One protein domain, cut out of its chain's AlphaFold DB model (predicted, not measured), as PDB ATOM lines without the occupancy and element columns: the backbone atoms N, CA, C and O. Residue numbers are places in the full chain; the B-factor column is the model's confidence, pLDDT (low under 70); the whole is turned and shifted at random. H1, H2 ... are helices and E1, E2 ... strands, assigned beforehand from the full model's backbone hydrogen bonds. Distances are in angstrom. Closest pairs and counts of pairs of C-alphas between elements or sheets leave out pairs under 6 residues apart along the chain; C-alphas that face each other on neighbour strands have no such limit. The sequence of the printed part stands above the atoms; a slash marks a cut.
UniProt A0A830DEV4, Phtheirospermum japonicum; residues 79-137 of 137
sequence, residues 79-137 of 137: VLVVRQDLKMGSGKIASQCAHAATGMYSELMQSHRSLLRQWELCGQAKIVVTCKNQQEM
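This is residues 79 to 137 of the 137 residues of a protein of Phtheirospermum japonicum (UniProt A0A830DEV4). A long helix, H1, passes with its residues 93 to 101 over a small sheet of two parallel strands, E1 and E2, and runs on well past it; at its far end the chain turns into a short helix, H2, and then comes back to the sheet as E2. H1 lies along most of the length of this elongated domain, and residues 118 to 123, of which 118 to 121 belong to H2, stand free. The printed part has 59 residues, with two named helices and two named strands in the order E1, H1, H2, E2, and its class is mixed, helices and strands. It is loose, with a radius of gyration of the C-alphas of 13.1 A, and spans 36 by 23 by 18 A.

E1, residues 79 to 83, and E2, residues 126 to 131, are parallel neighbours in the sheet, with 30 degrees between their directions. The C-alphas of Val 82 and Thr 130 face each other at 4.6 A. N 80 and O 127 are within hydrogen-bond range at 2.8 A, and N 129 and O 80 at 2.9 A. H1, residues 90 to 111, has 5 pairs of C-alphas within 8 A of E1; the closest are those of Leu 80 and Cys 97, 6.4 A apart. Between H1 and E2 there is 1 such pair, the C-alphas of Cys 97 and Val 128, 7.8 A apart. H1 touches H2, residues 113 to 121, with residues 105 to 109 alone; the closest C-alphas are those of Leu 108 and Leu 116, 6.1 A apart. The two helices run opposite ways at a steep tilt of 49 degrees. E1 and H2 are apart. E1, H1, H2 and E2 form a strand-helix-strand unit, two parallel neighbour strands with helices between them along the chain. In H1 and H2 every O i to N i+4 pair is within hydrogen-bond range.

E1 begins at C-alpha 79, at (18.140, -1.342, 13.602), and measures 13.2 A from first to last C-alpha. H1 runs 31.3 A, from C-alpha 90 at (11.607, 14.239, 16.870) to C-alpha 111. H2 measures 12.3 A from C-alpha 113 to C-alpha 121. E2 measures 16.3 A and ends at C-alpha 131, at (7.140, -0.194, 18.626).

The two C-alphas farthest apart are those of Lys 87 and Ser 114, at 36.7 A. The printed part has no cut and ends at Met 137, the chain's last residue. The links H1 to H2 and H2 to E2 are tight, and the link E1 to H1 is short. The mean pLDDT of the printed part is 95.8, and no printed residue is under 70.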
ATOM      1  N   VAL A  79      19.562  -1.664  13.421       97.38
ATOM      2  CA  VAL A  79      18.140  -1.342  13.602       97.38
ATOM      3  C   VAL A  79      17.932  -0.732  14.985       97.38
ATOM      4  O   VAL A  79      18.336  -1.306  15.992       97.38
ATOM      5  N   LEU A  80      17.317   0.448  15.028       97.75
ATOM      6  CA  LEU A  80      17.029   1.207  16.242       97.75
ATOM      7  C   LEU A  80      15.515   1.228  16.456       97.75
ATOM      8  O   LEU A  80      14.781   1.780  15.638       97.75
ATOM      9  N   VAL A  81      15.046   0.624  17.545       97.62
ATOM     10  CA  VAL A  81      13.615   0.527  17.859       97.62
ATOM     11  C   VAL A  81      13.216   1.646  18.820       97.62
ATOM     12  O   VAL A  81      13.779   1.783  19.906       97.62
ATOM     13  N   VAL A  82      12.235   2.457  18.426       97.88
ATOM     14  CA  VAL A  82      11.747   3.603  19.198       97.88
ATOM     15  C   VAL A  82      10.339   3.337  19.716       97.88
ATOM     16  O   VAL A  82       9.409   3.073  18.957       97.88
ATOM     17  N   ARG A  83      10.168   3.490  21.025       97.88
ATOM     18  CA  ARG A  83       8.875   3.403  21.705       97.88
ATOM     19  C   ARG A  83       7.982   4.610  21.421       97.88
ATOM     20  O   ARG A  83       8.382   5.747  21.685       97.88
ATOM     21  N   GLN A  84       6.762   4.364  20.945       97.31
ATOM     22  CA  GLN A  84       5.767   5.410  20.678       97.31
ATOM     23  C   GLN A  84       4.989   5.848  21.930       97.31
ATOM     24  O   GLN A  84       4.618   7.019  22.033       97.31
ATOM     25  N   ASP A  85       4.791   4.963  22.916       97.44
ATOM     26  CA  ASP A  85       4.076   5.267  24.169       97.44
ATOM     27  C   ASP A  85       4.721   6.390  24.997       97.44
ATOM     28  O   ASP A  85       4.037   7.082  25.751       97.44
ATOM     29  N   LEU A  86       6.021   6.629  24.809       96.81
ATOM     30  CA  LEU A  86       6.767   7.696  25.479       96.81
ATOM     31  C   LEU A  86       6.503   9.101  24.911       96.81
ATOM     32  O   LEU A  86       6.998  10.075  25.483       96.81
ATOM     33  N   LYS A  87       5.765   9.221  23.794       95.25
ATOM     34  CA  LYS A  87       5.396  10.498  23.147       95.25
ATOM     35  C   LYS A  87       6.580  11.463  22.977       95.25
ATOM     36  O   LYS A  87       6.475  12.664  23.225       95.25
ATOM     37  N   MET A  88       7.741  10.934  22.590       97.44
ATOM     38  CA  MET A  88       8.946  11.739  22.393       97.44
ATOM     39  C   MET A  88       8.835  12.589  21.123       97.44
ATOM     40  O   MET A  88       8.426  12.096  20.077       97.44
ATOM     41  N   GLY A  89       9.246  13.858  21.196       97.62
ATOM     42  CA  GLY A  89       9.407  14.697  20.005       97.62
ATOM     43  C   GLY A  89      10.591  14.245  19.140       97.62
ATOM     44  O   GLY A  89      11.516  13.595  19.634       97.62
ATOM     45  N   SER A  90      10.597  14.640  17.865       97.75
ATOM     46  CA  SER A  90      11.607  14.239  16.870       97.75
ATOM     47  C   SER A  90      13.052  14.482  17.323       97.75
ATOM     48  O   SER A  90      13.890  13.596  17.186       97.75
ATOM     49  N   GLY A  91      13.340  15.629  17.949       98.25
ATOM     50  CA  GLY A  91      14.678  15.930  18.473       98.25
ATOM     51  C   GLY A  91      15.126  14.970  19.582       98.25
ATOM     52  O   GLY A  91      16.271  14.521  19.597       98.25
ATOM     53  N   LYS A  92      14.211  14.583  20.481       97.94
ATOM     54  CA  LYS A  92      14.508  13.615  21.547       97.94
ATOM     55  C   LYS A  92      14.688  12.211  20.973       97.94
ATOM     56  O   LYS A  92      15.608  11.517  21.387       97.94
ATOM     57  N   ILE A  93      13.871  11.826  19.992       98.25
ATOM     58  CA  ILE A  93      14.032  10.558  19.266       98.25
ATOM     59  C   ILE A  93      15.409  10.496  18.598       98.25
ATOM     60  O   ILE A  93      16.133   9.521  18.797       98.25
ATOM     61  N   ALA A  94      15.799  11.547  17.871       98.31
ATOM     62  CA  ALA A  94      17.090  11.622  17.193       98.31
ATOM     63  C   ALA A  94      18.261  11.492  18.180       98.31
ATOM     64  O   ALA A  94      19.162  10.685  17.962       98.31
ATOM     65  N   SER A  95      18.211  12.220  19.302       98.50
ATOM     66  CA  SER A  95      19.212  12.117  20.369       98.50
ATOM     67  C   SER A  95      19.305  10.697  20.936       98.50
ATOM     68  O   SER A  95      20.405  10.160  21.039       98.50
ATOM     69  N   GLN A  96      18.181  10.045  21.251       98.12
ATOM     70  CA  GLN A  96      18.198   8.675  21.785       98.12
ATOM     71  C   GLN A  96      18.738   7.660  20.772       98.12
ATOM     72  O   GLN A  96      19.543   6.805  21.134       98.12
ATOM     73  N   CYS A  97      18.363   7.786  19.497       98.50
ATOM     74  CA  CYS A  97      18.912   6.956  18.425       98.50
ATOM     75  C   CYS A  97      20.433   7.137  18.297       98.50
ATOM     76  O   CYS A  97      21.159   6.153  18.181       98.50
ATOM     77  N   ALA A  98      20.930   8.376  18.384       98.31
ATOM     78  CA  ALA A  98      22.363   8.663  18.370       98.31
ATOM     79  C   ALA A  98      23.093   8.063  19.588       98.31
ATOM     80  O   ALA A  98      24.168   7.476  19.440       98.31
ATOM     81  N   HIS A  99      22.499   8.139  20.783       97.62
ATOM     82  CA  HIS A  99      23.052   7.507  21.983       97.62
ATOM     83  C   HIS A  99      23.113   5.979  21.857       97.62
ATOM     84  O   HIS A  99      24.144   5.383  22.158       97.62
ATOM     85  N   ALA A 100      22.048   5.345  21.365       97.44
ATOM     86  CA  ALA A 100      22.014   3.898  21.161       97.44
ATOM     87  C   ALA A 100      23.039   3.441  20.109       97.44
ATOM     88  O   ALA A 100      23.782   2.490  20.345       97.44
ATOM     89  N   ALA A 101      23.136   4.155  18.982       97.94
ATOM     90  CA  ALA A 101      24.080   3.833  17.915       97.94
ATOM     91  C   ALA A 101      25.544   3.947  18.367       97.94
ATOM     92  O   ALA A 101      26.350   3.062  18.087       97.94
ATOM     93  N   THR A 102      25.892   5.013  19.095       97.50
ATOM     94  CA  THR A 102      27.258   5.200  19.616       97.50
ATOM     95  C   THR A 102      27.598   4.199  20.720       97.50
ATOM     96  O   THR A 102      28.725   3.703  20.760       97.50
ATOM     97  N   GLY A 103      26.625   3.835  21.563       96.50
ATOM     98  CA  GLY A 103      26.763   2.752  22.538       96.50
ATOM     99  C   GLY A 103      27.070   1.409  21.872       96.50
ATOM    100  O   GLY A 103      28.077   0.784  22.198       96.50
ATOM    101  N   MET A 104      26.264   1.016  20.879       96.19
ATOM    102  CA  MET A 104      26.464  -0.226  20.121       96.19
ATOM    103  C   MET A 104      27.810  -0.238  19.390       96.19
ATOM    104  O   MET A 104      28.521  -1.239  19.419       96.19
ATOM    105  N   TYR A 105      28.201   0.883  18.778       96.62
ATOM    106  CA  TYR A 105      29.507   1.017  18.136       96.62
ATOM    107  C   TYR A 105      30.650   0.781  19.134       96.62
ATOM    108  O   TYR A 105      31.528  -0.039  18.879       96.62
ATOM    109  N   SER A 106      30.616   1.437  20.302       96.31
ATOM    110  CA  SER A 106      31.638   1.274  21.347       96.31
ATOM    111  C   SER A 106      31.728  -0.164  21.872       96.31
ATOM    112  O   SER A 106      32.827  -0.674  22.100       96.31
ATOM    113  N   GLU A 107      30.586  -0.838  22.022       93.94
ATOM    114  CA  GLU A 107      30.522  -2.237  22.447       93.94
ATOM    115  C   GLU A 107      31.102  -3.185  21.388       93.94
ATOM    116  O   GLU A 107      31.947  -4.030  21.704       93.94
ATOM    117  N   LEU A 108      30.721  -3.027  20.117       93.56
ATOM    118  CA  LEU A 108      31.233  -3.845  19.015       93.56
ATOM    119  C   LEU A 108      32.719  -3.588  18.748       93.56
ATOM    120  O   LEU A 108      33.456  -4.522  18.432       93.56
ATOM    121  N   MET A 109      33.196  -2.359  18.953       94.94
ATOM    122  CA  MET A 109      34.626  -2.049  18.905       94.94
ATOM    123  C   MET A 109      35.440  -2.866  19.917       94.94
ATOM    124  O   MET A 109      36.618  -3.131  19.675       94.94
ATOM    125  N   GLN A 110      34.860  -3.231  21.059       93.00
ATOM    126  CA  GLN A 110      35.553  -3.997  22.099       93.00
ATOM    127  C   GLN A 110      35.360  -5.507  21.930       93.00
ATOM    128  O   GLN A 110      36.271  -6.269  22.238       93.00
ATOM    129  N   SER A 111      34.200  -5.934  21.425       90.56
ATOM    130  CA  SER A 111      33.790  -7.344  21.415       90.56
ATOM    131  C   SER A 111      33.814  -8.017  20.035       90.56
ATOM    132  O   SER A 111      34.183  -9.184  19.947       90.56
ATOM    133  N   HIS A 112      33.463  -7.314  18.951       89.06
ATOM    134  CA  HIS A 112      33.209  -7.898  17.623       89.06
ATOM    135  C   HIS A 112      33.675  -6.972  16.477       89.06
ATOM    136  O   HIS A 112      32.884  -6.531  15.638       89.06
ATOM    137  N   ARG A 113      34.980  -6.667  16.415       92.25
ATOM    138  CA  ARG A 113      35.534  -5.714  15.427       92.25
ATOM    139  C   ARG A 113      35.361  -6.123  13.965       92.25
ATOM    140  O   ARG A 113      35.209  -5.245  13.123       92.25
ATOM    141  N   SER A 114      35.400  -7.417  13.652       90.25
ATOM    142  CA  SER A 114      35.201  -7.913  12.282       90.25
ATOM    143  C   SER A 114      33.784  -7.625  11.783       90.25
ATOM    144  O   SER A 114      33.622  -7.078  10.695       90.25
ATOM    145  N   LEU A 115      32.776  -7.904  12.616       91.06
ATOM    146  CA  LEU A 115      31.373  -7.598  12.335       91.06
ATOM    147  C   LEU A 115      31.164  -6.094  12.137       91.06
ATOM    148  O   LEU A 115      30.539  -5.670  11.166       91.06
ATOM    149  N   LEU A 116      31.734  -5.285  13.037       93.88
ATOM    150  CA  LEU A 116      31.675  -3.832  12.924       93.88
ATOM    151  C   LEU A 116      32.273  -3.353  11.597       93.88
ATOM    152  O   LEU A 116      31.669  -2.538  10.906       93.88
ATOM    153  N   ARG A 117      33.430  -3.904  11.212       92.88
ATOM    154  CA  ARG A 117      34.105  -3.540   9.967       92.88
ATOM    155  C   ARG A 117      33.287  -3.908   8.731       92.88
ATOM    156  O   ARG A 117      33.233  -3.119   7.796       92.88
ATOM    157  N   GLN A 118      32.640  -5.071   8.718       92.19
ATOM    158  CA  GLN A 118      31.754  -5.460   7.619       92.19
ATOM    159  C   GLN A 118      30.568  -4.493   7.497       92.19
ATOM    160  O   GLN A 118      30.258  -4.040   6.399       92.19
ATOM    161  N   TRP A 119      29.960  -4.094   8.616       94.50
ATOM    162  CA  TRP A 119      28.886  -3.097   8.616       94.50
ATOM    163  C   TRP A 119      29.351  -1.720   8.118       94.50
ATOM    164  O   TRP A 119      28.637  -1.070   7.355       94.50
ATOM    165  N   GLU A 120      30.560  -1.284   8.483       95.31
ATOM    166  CA  GLU A 120      31.164  -0.062   7.935       95.31
ATOM    167  C   GLU A 120      31.353  -0.143   6.414       95.31
ATOM    168  O   GLU A 120      31.044   0.819   5.709       95.31
ATOM    169  N   LEU A 121      31.821  -1.290   5.907       93.81
ATOM    170  CA  LEU A 121      31.984  -1.535   4.470       93.81
ATOM    171  C   LEU A 121      30.638  -1.563   3.729       93.81
ATOM    172  O   LEU A 121      30.572  -1.116   2.589       93.81
ATOM    173  N   CYS A 122      29.559  -1.980   4.397       92.12
ATOM    174  CA  CYS A 122      28.180  -1.899   3.894       92.12
ATOM    175  C   CYS A 122      27.588  -0.473   3.951       92.12
ATOM    176  O   CYS A 122      26.380  -0.293   3.818       92.12
ATOM    177  N   GLY A 123      28.397   0.561   4.201       95.06
ATOM    178  CA  GLY A 123      27.917   1.941   4.256       95.06
ATOM    179  C   GLY A 123      27.194   2.291   5.555       95.06
ATOM    180  O   GLY A 123      26.446   3.268   5.589       95.06
ATOM    181  N   GLN A 124      27.443   1.540   6.636       96.38
ATOM    182  CA  GLN A 124      27.005   1.845   8.002       96.38
ATOM    183  C   GLN A 124      25.497   2.137   8.135       96.38
ATOM    184  O   GLN A 124      25.092   3.067   8.851       96.38
ATOM    185  N   ALA A 125      24.663   1.353   7.442       96.88
ATOM    186  CA  ALA A 125      23.216   1.539   7.370       96.88
ATOM    187  C   ALA A 125      22.552   1.518   8.759       96.88
ATOM    188  O   ALA A 125      22.835   0.642   9.586       96.88
ATOM    189  N   LYS A 126      21.658   2.485   9.007       97.94
ATOM    190  CA  LYS A 126      20.892   2.645  10.254       97.94
ATOM    191  C   LYS A 126      19.416   2.813   9.913       97.94
ATOM    192  O   LYS A 126      19.056   3.747   9.203       97.94
ATOM    193  N   ILE A 127      18.573   1.928  10.427       98.00
ATOM    194  CA  ILE A 127      17.127   1.942  10.200       98.00
ATOM    195  C   ILE A 127      16.443   2.198  11.534       98.00
ATOM    196  O   ILE A 127      16.646   1.454  12.489       98.00
ATOM    197  N   VAL A 128      15.622   3.242  11.595       97.94
ATOM    198  CA  VAL A 128      14.809   3.538  12.776       97.94
ATOM    199  C   VAL A 128      13.408   2.989  12.544       97.94
ATOM    200  O   VAL A 128      12.743   3.368  11.584       97.94
ATOM    201  N   VAL A 129      12.966   2.101  13.428       98.06
ATOM    202  CA  VAL A 129      11.614   1.531  13.434       98.06
ATOM    203  C   VAL A 129      10.920   1.872  14.745       98.06
ATOM    204  O   VAL A 129      11.552   2.324  15.699       98.06
ATOM    205  N   THR A 130       9.609   1.665  14.807       97.38
ATOM    206  CA  THR A 130       8.814   2.010  15.986       97.38
ATOM    207  C   THR A 130       8.090   0.809  16.568       97.38
ATOM    208  O   THR A 130       7.560   0.002  15.810       97.38
ATOM    209  N   CYS A 131       7.988   0.748  17.894       97.44
ATOM    210  CA  CYS A 131       7.140  -0.194  18.626       97.44
ATOM    211  C   CYS A 131       6.132   0.556  19.507       97.44
ATOM    212  O   CYS A 131       6.333   1.731  19.847       97.44
ATOM    213  N   LYS A 132       5.024  -0.093  19.876       97.31
ATOM    214  CA  LYS A 132       3.948   0.563  20.634       97.31
ATOM    215  C   LYS A 132       4.349   0.841  22.075       97.31
ATOM    216  O   LYS A 132       4.022   1.906  22.589       97.31
ATOM    217  N   ASN A 133       5.017  -0.104  22.729       96.62
ATOM    218  CA  ASN A 133       5.292  -0.079  24.165       96.62
ATOM    219  C   ASN A 133       6.547  -0.898  24.516       96.62
ATOM    220  O   ASN A 133       7.230  -1.419  23.639       96.62
ATOM    221  N   GLN A 134       6.852  -0.996  25.811       94.25
ATOM    222  CA  GLN A 134       8.002  -1.751  26.317       94.25
ATOM    223  C   GLN A 134       7.906  -3.259  26.061       94.25
ATOM    224  O   GLN A 134       8.936  -3.907  25.983       94.25
ATOM    225  N   GLN A 135       6.703  -3.827  25.982       95.31
ATOM    226  CA  GLN A 135       6.509  -5.263  25.780       95.31
ATOM    227  C   GLN A 135       6.848  -5.701  24.348       95.31
ATOM    228  O   GLN A 135       7.208  -6.852  24.137       95.31
ATOM    229  N   GLU A 136       6.716  -4.796  23.375       92.19
ATOM    230  CA  GLU A 136       7.100  -5.022  21.976       92.19
ATOM    231  C   GLU A 136       8.592  -4.735  21.692       92.19
ATOM    232  O   GLU A 136       9.029  -4.899  20.554       92.19
ATOM    233  N   MET A 137       9.351  -4.255  22.686       86.44
ATOM    234  CA  MET A 137      10.787  -3.951  22.594       86.44
ATOM    235  C   MET A 137      11.623  -5.113  23.125       86.44
ATOM    236  O   MET A 137      12.625  -5.435  22.453       86.44
TER     237      MET A 137